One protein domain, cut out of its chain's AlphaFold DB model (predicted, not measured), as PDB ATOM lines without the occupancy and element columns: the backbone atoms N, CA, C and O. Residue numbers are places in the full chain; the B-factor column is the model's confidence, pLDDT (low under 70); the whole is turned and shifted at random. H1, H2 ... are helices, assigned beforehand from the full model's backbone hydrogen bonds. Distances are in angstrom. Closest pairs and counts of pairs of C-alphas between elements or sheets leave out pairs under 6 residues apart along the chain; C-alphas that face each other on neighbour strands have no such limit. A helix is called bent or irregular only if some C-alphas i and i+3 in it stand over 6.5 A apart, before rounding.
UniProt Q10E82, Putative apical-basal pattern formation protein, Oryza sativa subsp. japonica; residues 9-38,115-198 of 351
ATOM      1  N   SER A   9     141.757 197.815 107.694       60.12
ATOM      2  CA  SER A   9     142.440 199.103 107.554       60.12
ATOM      3  C   SER A   9     142.482 199.879 108.876       60.12
ATOM      4  O   SER A   9     143.542 200.364 109.263       60.12
ATOM      5  N   ASN A  10     141.390 199.887 109.649       60.41
ATOM      6  CA  ASN A  10     141.341 200.547 110.958       60.41
ATOM      7  C   ASN A  10     142.227 199.861 112.010       60.41
ATOM      8  O   ASN A  10     142.855 200.534 112.830       60.41
ATOM      9  N   ALA A  11     142.327 198.529 111.982       69.31
ATOM     10  CA  ALA A  11     143.271 197.793 112.823       69.31
ATOM     11  C   ALA A  11     144.732 198.119 112.458       69.31
ATOM     12  O   ALA A  11     145.558 198.324 113.351       69.31
ATOM     13  N   SER A  12     145.033 198.239 111.160       81.06
ATOM     14  CA  SER A  12     146.358 198.618 110.657       81.06
ATOM     15  C   SER A  12     146.746 200.048 111.056       81.06
ATOM     16  O   SER A  12     147.842 200.260 111.575       81.06
ATOM     17  N   VAL A  13     145.828 201.013 110.929       83.62
ATOM     18  CA  VAL A  13     146.045 202.417 111.333       83.62
ATOM     19  C   VAL A  13     146.271 202.536 112.842       83.62
ATOM     20  O   VAL A  13     147.183 203.232 113.285       83.62
ATOM     21  N   ARG A  14     145.491 201.815 113.651       84.56
ATOM     22  CA  ARG A  14     145.663 201.788 115.111       84.56
ATOM     23  C   ARG A  14     147.028 201.236 115.519       84.56
ATOM     24  O   ARG A  14     147.692 201.814 116.378       84.56
ATOM     25  N   ALA A  15     147.451 200.131 114.907       86.12
ATOM     26  CA  ALA A  15     148.765 199.543 115.154       86.12
ATOM     27  C   ALA A  15     149.900 200.478 114.706       86.12
ATOM     28  O   ALA A  15     150.894 200.616 115.417       86.12
ATOM     29  N   ALA A  16     149.730 201.167 113.574       88.56
ATOM     30  CA  ALA A  16     150.693 202.146 113.084       88.56
ATOM     31  C   ALA A  16     150.884 203.297 114.079       88.56
ATOM     32  O   ALA A  16     152.016 203.582 114.463       88.56
ATOM     33  N   TRP A  17     149.798 203.903 114.573       91.69
ATOM     34  CA  TRP A  17     149.894 204.983 115.558       91.69
ATOM     35  C   TRP A  17     150.506 204.536 116.879       91.69
ATOM     36  O   TRP A  17     151.332 205.257 117.436       91.69
ATOM     37  N   LYS A  18     150.180 203.327 117.345       89.62
ATOM     38  CA  LYS A  18     150.843 202.743 118.514       89.62
ATOM     39  C   LYS A  18     152.358 202.647 118.304       89.62
ATOM     40  O   LYS A  18     153.112 203.104 119.153       89.62
ATOM     41  N   ASN A  19     152.799 202.124 117.160       89.88
ATOM     42  CA  ASN A  19     154.224 202.014 116.845       89.88
ATOM     43  C   ASN A  19     154.902 203.389 116.750       89.88
ATOM     44  O   ASN A  19     156.023 203.546 117.228       89.88
ATOM     45  N   VAL A  20     154.233 204.389 116.166       90.31
ATOM     46  CA  VAL A  20     154.745 205.769 116.095       90.31
ATOM     47  C   VAL A  20     154.928 206.354 117.496       90.31
ATOM     48  O   VAL A  20     155.995 206.894 117.784       90.31
ATOM     49  N   VAL A  21     153.936 206.208 118.379       91.00
ATOM     50  CA  VAL A  21     154.022 206.673 119.774       91.00
ATOM     51  C   VAL A  21     155.107 205.912 120.543       91.00
ATOM     52  O   VAL A  21     155.917 206.535 121.222       91.00
ATOM     53  N   ASP A  22     155.216 204.592 120.381       89.00
ATOM     54  CA  ASP A  22     156.275 203.799 121.021       89.00
ATOM     55  C   ASP A  22     157.677 204.228 120.554       89.00
ATOM     56  O   ASP A  22     158.604 204.339 121.360       89.00
ATOM     57  N   CYS A  23     157.849 204.509 119.259       88.19
ATOM     58  CA  CYS A  23     159.093 205.057 118.716       88.19
ATOM     59  C   CYS A  23     159.390 206.453 119.273       88.19
ATOM     60  O   CYS A  23     160.518 206.714 119.688       88.19
ATOM     61  N   LEU A  24     158.387 207.332 119.335       89.81
ATOM     62  CA  LEU A  24     158.511 208.674 119.905       89.81
ATOM     63  C   LEU A  24     158.986 208.629 121.361       89.81
ATOM     64  O   LEU A  24     159.901 209.361 121.737       89.81
ATOM     65  N   LEU A  25     158.404 207.748 122.174       89.06
ATOM     66  CA  LEU A  25     158.775 207.606 123.579       89.06
ATOM     67  C   LEU A  25     160.181 207.035 123.751       89.06
ATOM     68  O   LEU A  25     160.924 207.502 124.612       89.06
ATOM     69  N   LYS A  26     160.603 206.099 122.894       87.44
ATOM     70  CA  LYS A  26     162.004 205.650 122.860       87.44
ATOM     71  C   LYS A  26     162.950 206.805 122.529       87.44
ATOM     72  O   LYS A  26     163.933 206.994 123.238       87.44
ATOM     73  N   LEU A  27     162.636 207.613 121.514       86.56
ATOM     74  CA  LEU A  27     163.435 208.796 121.166       86.56
ATOM     75  C   LEU A  27     163.496 209.808 122.318       86.56
ATOM     76  O   LEU A  27     164.565 210.365 122.572       86.56
ATOM     77  N   LYS A  28     162.393 210.003 123.053       85.50
ATOM     78  CA  LYS A  28     162.361 210.834 124.266       85.50
ATOM     79  C   LYS A  28     163.321 210.307 125.330       85.50
ATOM     80  O   LYS A  28     164.119 211.078 125.854       85.50
ATOM     81  N   ARG A  29     163.282 209.000 125.616       84.25
ATOM     82  CA  ARG A  29     164.162 208.346 126.605       84.25
ATOM     83  C   ARG A  29     165.639 208.492 126.241       84.25
ATOM     84  O   ARG A  29     166.465 208.699 127.123       84.25
ATOM     85  N   PHE A  30     165.962 208.464 124.949       83.12
ATOM     86  CA  PHE A  30     167.316 208.726 124.452       83.12
ATOM     87  C   PHE A  30     167.664 210.219 124.321       83.12
ATOM     88  O   PHE A  30     168.777 210.537 123.913       83.12
ATOM     89  N   LYS A  31     166.749 211.138 124.668       81.62
ATOM     90  CA  LYS A  31     166.907 212.598 124.523       81.62
ATOM     91  C   LYS A  31     167.234 213.035 123.085       81.62
ATOM     92  O   LYS A  31     167.945 214.010 122.870       81.62
ATOM     93  N   LEU A  32     166.694 212.314 122.100       79.94
ATOM     94  CA  LEU A  32     166.896 212.559 120.664       79.94
ATOM     95  C   LEU A  32     165.735 213.330 120.017       79.94
ATOM     96  O   LEU A  32     165.691 213.473 118.795       79.94
ATOM     97  N   LEU A  33     164.760 213.786 120.809       77.12
ATOM     98  CA  LEU A  33     163.642 214.556 120.279       77.12
ATOM     99  C   LEU A  33     164.070 215.986 119.930       77.12
ATOM    100  O   LEU A  33     164.788 216.614 120.709       77.12
ATOM    101  N   PRO A  34     163.590 216.533 118.798       71.75
ATOM    102  CA  PRO A  34     163.779 217.941 118.491       71.75
ATOM    103  C   PRO A  34     163.196 218.838 119.599       71.75
ATOM    104  O   PRO A  34     162.103 218.541 120.098       71.75
ATOM    105  N   PRO A  35     163.844 219.971 119.930       65.31
ATOM    106  CA  PRO A  35     163.384 220.886 120.981       65.31
ATOM    107  C   PRO A  35     161.972 221.432 120.725       65.31
ATOM    108  O   PRO A  35     161.214 221.658 121.661       65.31
ATOM    109  N   SER A  36     161.538 221.509 119.460       64.69
ATOM    110  CA  SER A  36     160.164 221.881 119.079       64.69
ATOM    111  C   SER A  36     159.066 220.983 119.672       64.69
ATOM    112  O   SER A  36     157.895 221.365 119.670       64.69
ATOM    113  N   VAL A  37     159.420 219.767 120.105       63.12
ATOM    114  CA  VAL A  37     158.514 218.789 120.735       63.12
ATOM    115  C   VAL A  37     158.672 218.780 122.260       63.12
ATOM    116  O   VAL A  37     157.735 218.411 122.960       63.12
ATOM    117  N   VAL A  38     159.841 219.174 122.774       59.91
ATOM    118  CA  VAL A  38     160.206 219.080 124.198       59.91
ATOM    119  C   VAL A  38     159.864 220.365 124.963       59.91
ATOM    120  O   VAL A  38     159.365 220.274 126.079       59.91
ATOM    121  N   GLN A 115     164.758 215.290 109.895       70.00
ATOM    122  CA  GLN A 115     163.951 215.332 108.671       70.00
ATOM    123  C   GLN A 115     162.518 214.825 108.879       70.00
ATOM    124  O   GLN A 115     161.611 215.309 108.203       70.00
ATOM    125  N   CYS A 116     162.283 213.922 109.837       70.56
ATOM    126  CA  CYS A 116     160.952 213.382 110.137       70.56
ATOM    127  C   CYS A 116     159.946 214.420 110.667       70.56
ATOM    128  O   CYS A 116     158.781 214.068 110.836       70.56
ATOM    129  N   ARG A 117     160.366 215.668 110.952       73.31
ATOM    130  CA  ARG A 117     159.512 216.767 111.455       73.31
ATOM    131  C   ARG A 117     158.500 216.292 112.505       73.31
ATOM    132  O   ARG A 117     157.314 216.571 112.422       73.31
ATOM    133  N   ILE A 118     158.975 215.575 113.521       80.06
ATOM    134  CA  ILE A 118     158.116 214.885 114.499       80.06
ATOM    135  C   ILE A 118     157.071 215.824 115.128       80.06
ATOM    136  O   ILE A 118     155.924 215.431 115.320       80.06
ATOM    137  N   GLY A 119     157.438 217.081 115.397       73.69
ATOM    138  CA  GLY A 119     156.511 218.079 115.935       73.69
ATOM    139  C   GLY A 119     155.340 218.416 115.010       73.69
ATOM    140  O   GLY A 119     154.232 218.611 115.505       73.69
ATOM    141  N   SER A 120     155.539 218.403 113.685       79.94
ATOM    142  CA  SER A 120     154.482 218.745 112.726       79.94
ATOM    143  C   SER A 120     153.345 217.729 112.723       79.94
ATOM    144  O   SER A 120     152.218 218.090 112.414       79.94
ATOM    145  N   ILE A 121     153.607 216.479 113.124       84.69
ATOM    146  CA  ILE A 121     152.573 215.442 113.267       84.69
ATOM    147  C   ILE A 121     151.492 215.885 114.262       84.69
ATOM    148  O   ILE A 121     150.310 215.629 114.044       84.69
ATOM    149  N   PHE A 122     151.892 216.563 115.341       87.38
ATOM    150  CA  PHE A 122     150.986 217.004 116.399       87.38
ATOM    151  C   PHE A 122     150.443 218.413 116.137       87.38
ATOM    152  O   PHE A 122     149.241 218.631 116.294       87.38
ATOM    153  N   THR A 123     151.289 219.350 115.691       83.94
ATOM    154  CA  THR A 123     150.870 220.740 115.426       83.94
ATOM    155  C   THR A 123     150.007 220.875 114.171       83.94
ATOM    156  O   THR A 123     149.100 221.692 114.157       83.94
ATOM    157  N   GLU A 124     150.249 220.069 113.132       85.69
ATOM    158  CA  GLU A 124     149.463 220.054 111.886       85.69
ATOM    159  C   GLU A 124     148.466 218.882 111.853       85.69
ATOM    160  O   GLU A 124     148.026 218.448 110.786       85.69
ATOM    161  N   SER A 125     148.100 218.354 113.027       87.88
ATOM    162  CA  SER A 125     147.162 217.231 113.146       87.88
ATOM    163  C   SER A 125     145.763 217.547 112.604       87.88
ATOM    164  O   SER A 125     145.035 216.621 112.263       87.88
ATOM    165  N   GLU A 126     145.420 218.827 112.418       85.94
ATOM    166  CA  GLU A 126     144.210 219.282 111.717       85.94
ATOM    167  C   GLU A 126     144.072 218.715 110.293       85.94
ATOM    168  O   GLU A 126     142.958 218.508 109.812       85.94
ATOM    169  N   LYS A 127     145.196 218.407 109.628       87.62
ATOM    170  CA  LYS A 127     145.229 217.855 108.262       87.62
ATOM    171  C   LYS A 127     144.921 216.358 108.221       87.62
ATOM    172  O   LYS A 127     144.740 215.797 107.140       87.62
ATOM    173  N   LEU A 128     144.913 215.688 109.373       87.94
ATOM    174  CA  LEU A 128     144.656 214.256 109.470       87.94
ATOM    175  C   LEU A 128     143.143 213.977 109.459       87.94
ATOM    176  O   LEU A 128     142.369 214.732 110.049       87.94
ATOM    177  N   PRO A 129     142.687 212.863 108.859       89.19
ATOM    178  CA  PRO A 129     141.277 212.474 108.907       89.19
ATOM    179  C   PRO A 129     140.840 212.099 110.335       89.19
ATOM    180  O   PRO A 129     141.677 211.720 111.156       89.19
ATOM    181  N   ASP A 130     139.536 212.176 110.630       86.56
ATOM    182  CA  ASP A 130     138.956 211.954 111.977       86.56
ATOM    183  C   ASP A 130     139.405 210.652 112.618       86.56
ATOM    184  O   ASP A 130     139.949 210.654 113.722       86.56
ATOM    185  N   GLU A 131     139.295 209.554 111.881       87.38
ATOM    186  CA  GLU A 131     139.726 208.237 112.347       87.38
ATOM    187  C   GLU A 131     141.211 208.199 112.727       87.38
ATOM    188  O   GLU A 131     141.609 207.525 113.677       87.38
ATOM    189  N   SER A 132     142.060 208.936 112.009       90.06
ATOM    190  CA  SER A 132     143.496 208.965 112.284       90.06
ATOM    191  C   SER A 132     143.801 209.755 113.557       90.06
ATOM    192  O   SER A 132     144.535 209.258 114.410       90.06
ATOM    193  N   VAL A 133     143.171 210.922 113.742       90.50
ATOM    194  CA  VAL A 133     143.297 211.734 114.968       90.50
ATOM    195  C   VAL A 133     142.775 210.967 116.185       90.50
ATOM    196  O   VAL A 133     143.437 210.934 117.222       90.50
ATOM    197  N   GLN A 134     141.641 210.273 116.053       89.38
ATOM    198  CA  GLN A 134     141.100 209.432 117.122       89.38
ATOM    199  C   GLN A 134     142.054 208.287 117.488       89.38
ATOM    200  O   GLN A 134     142.299 208.037 118.668       89.38
ATOM    201  N   ASN A 135     142.621 207.582 116.503       90.56
ATOM    202  CA  ASN A 135     143.566 206.492 116.766       90.56
ATOM    203  C   ASN A 135     144.897 206.989 117.356       90.56
ATOM    204  O   ASN A 135     145.450 206.316 118.229       90.56
ATOM    205  N   LEU A 136     145.369 208.171 116.950       91.69
ATOM    206  CA  LEU A 136     146.503 208.854 117.576       91.69
ATOM    207  C   LEU A 136     146.203 209.188 119.045       91.69
ATOM    208  O   LEU A 136     146.982 208.829 119.928       91.69
ATOM    209  N   GLY A 137     145.055 209.809 119.323       90.44
ATOM    210  CA  GLY A 137     144.632 210.137 120.683       90.44
ATOM    211  C   GLY A 137     144.508 208.897 121.576       90.44
ATOM    212  O   GLY A 137     145.016 208.889 122.696       90.44
ATOM    213  N   ARG A 138     143.938 207.800 121.055       88.94
ATOM    214  CA  ARG A 138     143.911 206.496 121.743       88.94
ATOM    215  C   ARG A 138     145.321 206.015 122.072       88.94
ATOM    216  O   ARG A 138     145.581 205.666 123.219       88.94
ATOM    217  N   ALA A 139     146.236 206.010 121.102       90.44
ATOM    218  CA  ALA A 139     147.612 205.569 121.327       90.44
ATOM    219  C   ALA A 139     148.314 206.394 122.424       90.44
ATOM    220  O   ALA A 139     148.966 205.814 123.293       90.44
ATOM    221  N   LEU A 140     148.113 207.717 122.438       91.25
ATOM    222  CA  LEU A 140     148.648 208.606 123.471       91.25
ATOM    223  C   LEU A 140     148.046 208.336 124.857       91.25
ATOM    224  O   LEU A 140     148.796 208.260 125.824       91.25
ATOM    225  N   ILE A 141     146.727 208.130 124.969       88.31
ATOM    226  CA  ILE A 141     146.083 207.782 126.251       88.31
ATOM    227  C   ILE A 141     146.595 206.438 126.777       88.31
ATOM    228  O   ILE A 141     146.890 206.312 127.964       88.31
ATOM    229  N   PHE A 142     146.732 205.435 125.908       87.88
ATOM    230  CA  PHE A 142     147.282 204.134 126.292       87.88
ATOM    231  C   PHE A 142     148.723 204.251 126.803       87.88
ATOM    232  O   PHE A 142     149.064 203.615 127.800       87.88
ATOM    233  N   ALA A 143     149.546 205.078 126.159       88.06
ATOM    234  CA  ALA A 143     150.909 205.332 126.604       88.06
ATOM    235  C   ALA A 143     150.961 206.130 127.920       88.06
ATOM    236  O   ALA A 143     151.726 205.776 128.817       88.06
ATOM    237  N   ALA A 144     150.099 207.141 128.077       85.56
ATOM    238  CA  ALA A 144     149.945 207.905 129.316       85.56
ATOM    239  C   ALA A 144     149.486 207.022 130.487       85.56
ATOM    240  O   ALA A 144     149.870 207.258 131.624       85.56
ATOM    241  N   ALA A 145     148.706 205.973 130.225       81.50
ATOM    242  CA  ALA A 145     148.310 204.982 131.226       81.50
ATOM    243  C   ALA A 145     149.458 204.065 131.694       81.50
ATOM    244  O   ALA A 145     149.217 203.138 132.468       81.50
ATOM    245  N   GLY A 146     150.661 204.209 131.129       75.75
ATOM    246  CA  GLY A 146     151.783 203.293 131.337       75.75
ATOM    247  C   GLY A 146     151.644 201.947 130.612       75.75
ATOM    248  O   GLY A 146     152.536 201.101 130.702       75.75
ATOM    249  N   LYS A 147     150.563 201.709 129.852       72.56
ATOM    250  CA  LYS A 147     150.367 200.428 129.154       72.56
ATOM    251  C   LYS A 147     151.381 200.268 128.023       72.56
ATOM    252  O   LYS A 147     151.445 201.074 127.101       72.56
ATOM    253  N   GLY A 148     152.131 199.166 128.062       68.06
ATOM    254  CA  GLY A 148     153.162 198.859 127.065       68.06
ATOM    255  C   GLY A 148     154.492 199.580 127.295       68.06
ATOM    256  O   GLY A 148     155.441 199.330 126.557       68.06
ATOM    257  N   GLN A 149     154.586 200.409 128.338       75.88
ATOM    258  CA  GLN A 149     155.830 201.040 128.758       75.88
ATOM    259  C   GLN A 149     156.473 200.236 129.892       75.88
ATOM    260  O   GLN A 149     155.797 199.633 130.723       75.88
ATOM    261  N   LYS A 150     157.807 200.198 129.901       76.44
ATOM    262  CA  LYS A 150     158.603 199.653 131.006       76.44
ATOM    263  C   LYS A 150     159.397 200.801 131.605       76.44
ATOM    264  O   LYS A 150     160.313 201.304 130.944       76.44
ATOM    265  N   PHE A 151     159.020 201.202 132.812       80.06
ATOM    266  CA  PHE A 151     159.684 202.262 133.559       80.06
ATOM    267  C   PHE A 151     160.719 201.661 134.500       80.06
ATOM    268  O   PHE A 151     160.463 200.646 135.150       80.06
ATOM    269  N   SER A 152     161.893 202.276 134.551       78.25
ATOM    270  CA  SER A 152     162.945 201.899 135.493       78.25
ATOM    271  C   SER A 152     162.798 202.635 136.825       78.25
ATOM    272  O   SER A 152     163.258 202.133 137.847       78.25
ATOM    273  N   THR A 153     162.154 203.807 136.828       83.06
ATOM    274  CA  THR A 153     161.913 204.629 138.024       83.06
ATOM    275  C   THR A 153     160.526 205.288 137.974       83.06
ATOM    276  O   THR A 153     160.018 205.526 136.875       83.06
ATOM    277  N   PRO A 154     159.926 205.643 139.127       77.19
ATOM    278  CA  PRO A 154     158.654 206.379 139.159       77.19
ATOM    279  C   PRO A 154     158.756 207.790 138.551       77.19
ATOM    280  O   PRO A 154     157.772 208.311 138.037       77.19
ATOM    281  N   VAL A 155     159.946 208.401 138.557       81.50
ATOM    282  CA  VAL A 155     160.182 209.713 137.928       81.50
ATOM    283  C   VAL A 155     160.091 209.609 136.402       81.50
ATOM    284  O   VAL A 155     159.435 210.421 135.758       81.50
ATOM    285  N   GLU A 156     160.692 208.569 135.813       82.88
ATOM    286  CA  GLU A 156     160.614 208.313 134.367       82.88
ATOM    287  C   GLU A 156     159.173 208.036 133.907       82.88
ATOM    288  O   GLU A 156     158.766 208.450 132.813       82.88
ATOM    289  N   GLU A 157     158.395 207.348 134.748       83.44
ATOM    290  CA  GLU A 157     156.959 207.171 134.550       83.44
ATOM    291  C   GLU A 157     156.255 208.530 134.512       83.44
ATOM    292  O   GLU A 157     155.645 208.864 133.495       83.44
ATOM    293  N   GLU A 158     156.406 209.358 135.549       82.62
ATOM    294  CA  GLU A 158     155.764 210.674 135.618       82.62
ATOM    295  C   GLU A 158     156.109 211.566 134.413       82.62
ATOM    296  O   GLU A 158     155.215 212.171 133.813       82.62
ATOM    297  N   GLU A 159     157.381 211.616 134.011       85.19
ATOM    298  CA  GLU A 159     157.816 212.386 132.845       85.19
ATOM    299  C   GLU A 159     157.169 211.879 131.548       85.19
ATOM    300  O   GLU A 159     156.782 212.671 130.680       85.19
ATOM    301  N   THR A 160     157.082 210.560 131.367       87.12
ATOM    302  CA  THR A 160     156.476 209.947 130.173       87.12
ATOM    303  C   THR A 160     154.985 210.237 130.108       87.12
ATOM    304  O   THR A 160     154.478 210.642 129.058       87.12
ATOM    305  N   VAL A 161     154.299 210.086 131.240       86.75
ATOM    306  CA  VAL A 161     152.873 210.373 131.377       86.75
ATOM    307  C   VAL A 161     152.587 211.848 131.108       86.75
ATOM    308  O   VAL A 161     151.708 212.155 130.301       86.75
ATOM    309  N   GLY A 162     153.356 212.758 131.715       85.56
ATOM    310  CA  GLY A 162     153.227 214.201 131.495       85.56
ATOM    311  C   GLY A 162     153.386 214.572 130.023       85.56
ATOM    312  O   GLY A 162     152.515 215.223 129.455       85.56
ATOM    313  N   PHE A 163     154.424 214.042 129.374       89.19
ATOM    314  CA  PHE A 163     154.676 214.285 127.955       89.19
ATOM    315  C   PHE A 163     153.546 213.787 127.044       89.19
ATOM    316  O   PHE A 163     153.144 214.495 126.123       89.19
ATOM    317  N   CYS A 164     152.993 212.597 127.298       91.00
ATOM    318  CA  CYS A 164     151.854 212.098 126.522       91.00
ATOM    319  C   CYS A 164     150.632 213.017 126.666       91.00
ATOM    320  O   CYS A 164     149.954 213.295 125.679       91.00
ATOM    321  N   TRP A 165     150.374 213.521 127.875       88.56
ATOM    322  CA  TRP A 165     149.293 214.471 128.124       88.56
ATOM    323  C   TRP A 165     149.525 215.829 127.464       88.56
ATOM    324  O   TRP A 165     148.581 216.388 126.910       88.56
ATOM    325  N   ASP A 166     150.757 216.336 127.437       88.12
ATOM    326  CA  ASP A 166     151.081 217.572 126.718       88.12
ATOM    327  C   ASP A 166     150.838 217.426 125.204       88.12
ATOM    328  O   ASP A 166     150.267 218.322 124.578       88.12
ATOM    329  N   LEU A 167     151.153 216.263 124.618       90.56
ATOM    330  CA  LEU A 167     150.812 215.961 123.222       90.56
ATOM    331  C   LEU A 167     149.301 215.852 122.995       90.56
ATOM    332  O   LEU A 167     148.808 216.324 121.972       90.56
ATOM    333  N   ILE A 168     148.551 215.274 123.939       89.69
ATOM    334  CA  ILE A 168     147.080 215.238 123.870       89.69
ATOM    335  C   ILE A 168     146.514 216.661 123.884       89.69
ATOM    336  O   ILE A 168     145.637 216.966 123.074       89.69
ATOM    337  N   VAL A 169     147.023 217.547 124.748       86.44
ATOM    338  CA  VAL A 169     146.641 218.971 124.760       86.44
ATOM    339  C   VAL A 169     146.942 219.614 123.412       86.44
ATOM    340  O   VAL A 169     146.088 220.324 122.884       86.44
ATOM    341  N   LEU A 170     148.115 219.355 122.832       87.94
ATOM    342  CA  LEU A 170     148.522 219.924 121.551       87.94
ATOM    343  C   LEU A 170     147.611 219.479 120.400       87.94
ATOM    344  O   LEU A 170     147.079 220.323 119.682       87.94
ATOM    345  N   VAL A 171     147.365 218.171 120.271       89.19
ATOM    346  CA  VAL A 171     146.454 217.613 119.256       89.19
ATOM    347  C   VAL A 171     145.043 218.157 119.450       89.19
ATOM    348  O   VAL A 171     144.400 218.569 118.487       89.19
ATOM    349  N   SER A 172     144.576 218.227 120.696       86.62
ATOM    350  CA  SER A 172     143.249 218.760 121.015       86.62
ATOM    351  C   SER A 172     143.125 220.239 120.648       86.62
ATOM    352  O   SER A 172     142.100 220.658 120.119       86.62
ATOM    353  N   SER A 173     144.188 221.013 120.868       82.94
ATOM    354  CA  SER A 173     144.250 222.443 120.544       82.94
ATOM    355  C   SER A 173     144.326 222.702 119.038       82.94
ATOM    356  O   SER A 173     143.751 223.672 118.558       82.94
ATOM    357  N   ALA A 174     144.997 221.835 118.277       86.19
ATOM    358  CA  ALA A 174     145.040 221.929 116.816       86.19
ATOM    359  C   ALA A 174     143.695 221.552 116.162       86.19
ATOM    360  O   ALA A 174     143.357 222.049 115.093       86.19
ATOM    361  N   ASN A 175     142.889 220.705 116.813       85.44
ATOM    362  CA  ASN A 175     141.625 220.189 116.271       85.44
ATOM    363  C   ASN A 175     140.374 220.825 116.902       85.44
ATOM    364  O   ASN A 175     139.292 220.239 116.847       85.44
ATOM    365  N   VAL A 176     140.486 222.030 117.474       80.56
ATOM    366  CA  VAL A 176     139.363 222.730 118.138       80.56
ATOM    367  C   VAL A 176     138.140 222.880 117.223       80.56
ATOM    368  O   VAL A 176     137.012 222.696 117.664       80.56
ATOM    369  N   HIS A 177     138.351 223.126 115.929       79.88
ATOM    370  CA  HIS A 177     137.284 223.326 114.938       79.88
ATOM    371  C   HIS A 177     136.373 222.103 114.709       79.88
ATOM    372  O   HIS A 177     135.294 222.240 114.143       79.88
ATOM    373  N   ARG A 178     136.810 220.906 115.113       80.81
ATOM    374  CA  ARG A 178     136.103 219.620 114.945       80.81
ATOM    375  C   ARG A 178     136.094 218.812 116.237       80.81
ATOM    376  O   ARG A 178     136.041 217.582 116.237       80.81
ATOM    377  N   PHE A 179     136.192 219.520 117.356       79.94
ATOM    378  CA  PHE A 179     136.334 218.935 118.678       79.94
ATOM    379  C   PHE A 179     135.183 217.981 119.018       79.94
ATOM    380  O   PHE A 179     135.406 216.889 119.541       79.94
ATOM    381  N   THR A 180     133.966 218.347 118.612       74.56
ATOM    382  CA  THR A 180     132.745 217.545 118.760       74.56
ATOM    383  C   THR A 180     132.813 216.181 118.067       74.56
ATOM    384  O   THR A 180     132.149 215.243 118.504       74.56
ATOM    385  N   THR A 181     133.641 216.030 117.032       78.75
ATOM    386  CA  THR A 181     133.727 214.810 116.218       78.75
ATOM    387  C   THR A 181     134.680 213.758 116.788       78.75
ATOM    388  O   THR A 181     134.396 212.566 116.671       78.75
ATOM    389  N   PHE A 182     135.809 214.160 117.386       81.38
ATOM    390  CA  PHE A 182     136.845 213.215 117.845       81.38
ATOM    391  C   PHE A 182     136.934 213.065 119.370       81.38
ATOM    392  O   PHE A 182     137.455 212.058 119.859       81.38
ATOM    393  N   TRP A 183     136.480 214.067 120.132       83.88
ATOM    394  CA  TRP A 183     136.639 214.088 121.583       83.88
ATOM    395  C   TRP A 183     135.825 213.025 122.331       83.88
ATOM    396  O   TRP A 183     136.398 212.423 123.239       83.88
ATOM    397  N   PRO A 184     134.556 212.716 121.986       81.81
ATOM    398  CA  PRO A 184     133.783 211.703 122.713       81.81
ATOM    399  C   PRO A 184     134.502 210.350 122.794       81.81
ATOM    400  O   PRO A 184     134.631 209.765 123.866       81.81
ATOM    401  N   GLN A 185     135.089 209.902 121.683       77.44
ATOM    402  CA  GLN A 185     135.828 208.642 121.620       77.44
ATOM    403  C   GLN A 185     137.128 208.684 122.432       77.44
ATOM    404  O   GLN A 185     137.591 207.649 122.919       77.44
ATOM    405  N   LEU A 186     137.739 209.863 122.556       80.25
ATOM    406  CA  LEU A 186     138.922 210.077 123.382       80.25
ATOM    407  C   LEU A 186     138.556 210.084 124.874       80.25
ATOM    408  O   LEU A 186     139.241 209.456 125.681       80.25
ATOM    409  N   HIS A 187     137.443 210.730 125.222       78.94
ATOM    410  CA  HIS A 187     136.891 210.775 126.570       78.94
ATOM    411  C   HIS A 187     136.479 209.379 127.065       78.94
ATOM    412  O   HIS A 187     136.815 209.008 128.185       78.94
ATOM    413  N   ASP A 188     135.857 208.551 126.223       78.62
ATOM    414  CA  ASP A 188     135.547 207.153 126.566       78.62
ATOM    415  C   ASP A 188     136.809 206.329 126.856       78.62
ATOM    416  O   ASP A 188     136.838 205.477 127.743       78.62
ATOM    417  N   CYS A 189     137.904 206.595 126.142       73.19
ATOM    418  CA  CYS A 189     139.179 205.951 126.447       73.19
ATOM    419  C   CYS A 189     139.746 206.440 127.784       73.19
ATOM    420  O   CYS A 189     140.302 205.644 128.543       73.19
ATOM    421  N   PHE A 190     139.585 207.727 128.092       74.00
ATOM    422  CA  PHE A 190     139.972 208.291 129.379       74.00
ATOM    423  C   PHE A 190     139.186 207.669 130.537       74.00
ATOM    424  O   PHE A 190     139.808 207.274 131.521       74.00
ATOM    425  N   THR A 191     137.863 207.506 130.426       72.56
ATOM    426  CA  THR A 191     137.048 206.905 131.497       72.56
ATOM    427  C   THR A 191     137.487 205.471 131.794       72.56
ATOM    428  O   THR A 191     137.721 205.138 132.955       72.56
ATOM    429  N   VAL A 192     137.727 204.654 130.764       69.88
ATOM    430  CA  VAL A 192     138.245 203.282 130.918       69.88
ATOM    431  C   VAL A 192     139.614 203.262 131.603       69.88
ATOM    432  O   VAL A 192     139.871 202.420 132.461       69.88
ATOM    433  N   VAL A 193     140.511 204.181 131.245       65.81
ATOM    434  CA  VAL A 193     141.853 204.239 131.841       65.81
ATOM    435  C   VAL A 193     141.829 204.814 133.260       65.81
ATOM    436  O   VAL A 193     142.589 204.361 134.113       65.81
ATOM    437  N   SER A 194     140.926 205.751 133.549       65.19
ATOM    438  CA  SER A 194     140.768 206.369 134.873       65.19
ATOM    439  C   SER A 194     140.342 205.379 135.963       65.19
ATOM    440  O   SER A 194     140.613 205.608 137.136       65.19
ATOM    441  N   GLN A 195     139.739 204.248 135.583       66.50
ATOM    442  CA  GLN A 195     139.366 203.169 136.503       66.50
ATOM    443  C   GLN A 195     140.563 202.312 136.959       66.50
ATOM    444  O   GLN A 195     140.418 201.502 137.873       66.50
ATOM    445  N   LEU A 196     141.739 202.452 136.332       59.16
ATOM    446  CA  LEU A 196     142.899 201.587 136.581       59.16
ATOM    447  C   LEU A 196     143.628 201.861 137.919       59.16
ATOM    448  O   LEU A 196     144.195 200.909 138.456       59.16
ATOM    449  N   PRO A 197     143.604 203.077 138.505       53.25
ATOM    450  CA  PRO A 197     144.156 203.334 139.838       53.25
ATOM    451  C   PRO A 197     143.128 204.006 140.771       53.25
ATOM    452  O   PRO A 197     143.092 205.225 140.902       53.25
ATOM    453  N   LEU A 198     142.301 203.216 141.463       48.97
ATOM    454  CA  LEU A 198     141.239 203.735 142.345       48.97
ATOM    455  C   LEU A 198     141.689 204.137 143.770       48.97
ATOM    456  O   LEU A 198     140.854 204.608 144.536       48.97
TER     457      LEU A 198
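What this domain is: This is residues 9 to 38 and 115 to 198 of the 351 residues of the protein "Putative apical-basal pattern formation protein" of Oryza sativa subsp. japonica (UniProt Q10E82). Helix H4 forms the core, with long helices H1, H5 and H6 round it; H5 folds back along H4 and H1 slants across it. Short H2 and H3 sit together, H3 packing on H5. The printed part has 114 residues, six named helices, H1 to H6, and no named strand: all helix, compact, radius of gyration of the C-alphas 13.7 A, spans 41 by 37 by 26 A.

How they stand to each other: H1, residues 9 to 29, touches the hub H4, residues 130 to 144, at a steep tilt of 43 degrees; closest C-alphas Lys 18 and Ala 139, 5.1 A. H2, residues 35 to 38, only just touches H3, residues 118 to 123, with 3 pairs of C-alphas within 8 A; closest Val 37 and Gly 119, 5.2 A. H5, residues 154 to 174, touches H3 with residues 167 to 174 alone; closest C-alphas Phe 122 and Val 171, 5.4 A. H4 and H5 form a helical hairpin, at 19 degrees; closest C-alphas Ala 144 and Val 161, 4.3 A. H6, residues 176 to 194, touches H4; closest C-alphas Gln 134 and Phe 182, 5.7 A. Every O i to N i+4 pair is within hydrogen-bond range in H1, H4 and H5, 1 of 2 in H3 and 10 of 15 in H6; H2 is too short.

Where its parts are: H1, 30.3 A long, begins at C-alpha 9 (142.440, 199.103, 107.554). H5 is 30.4 A long. H6, irregular with C-alphas 177 and 180 8.3 A apart, has a kink of 60 degrees near residue 183 and ends at C-alpha 194 (140.768, 206.369, 134.873).

The domain as a whole: Residues 39 to 114 are not printed; C-alphas 38 and 115 are 16.4 A apart. Of the links printed whole, none is long. pLDDT is under 70 at residues 9 to 11, 35 to 38, 148 and 192 to 198.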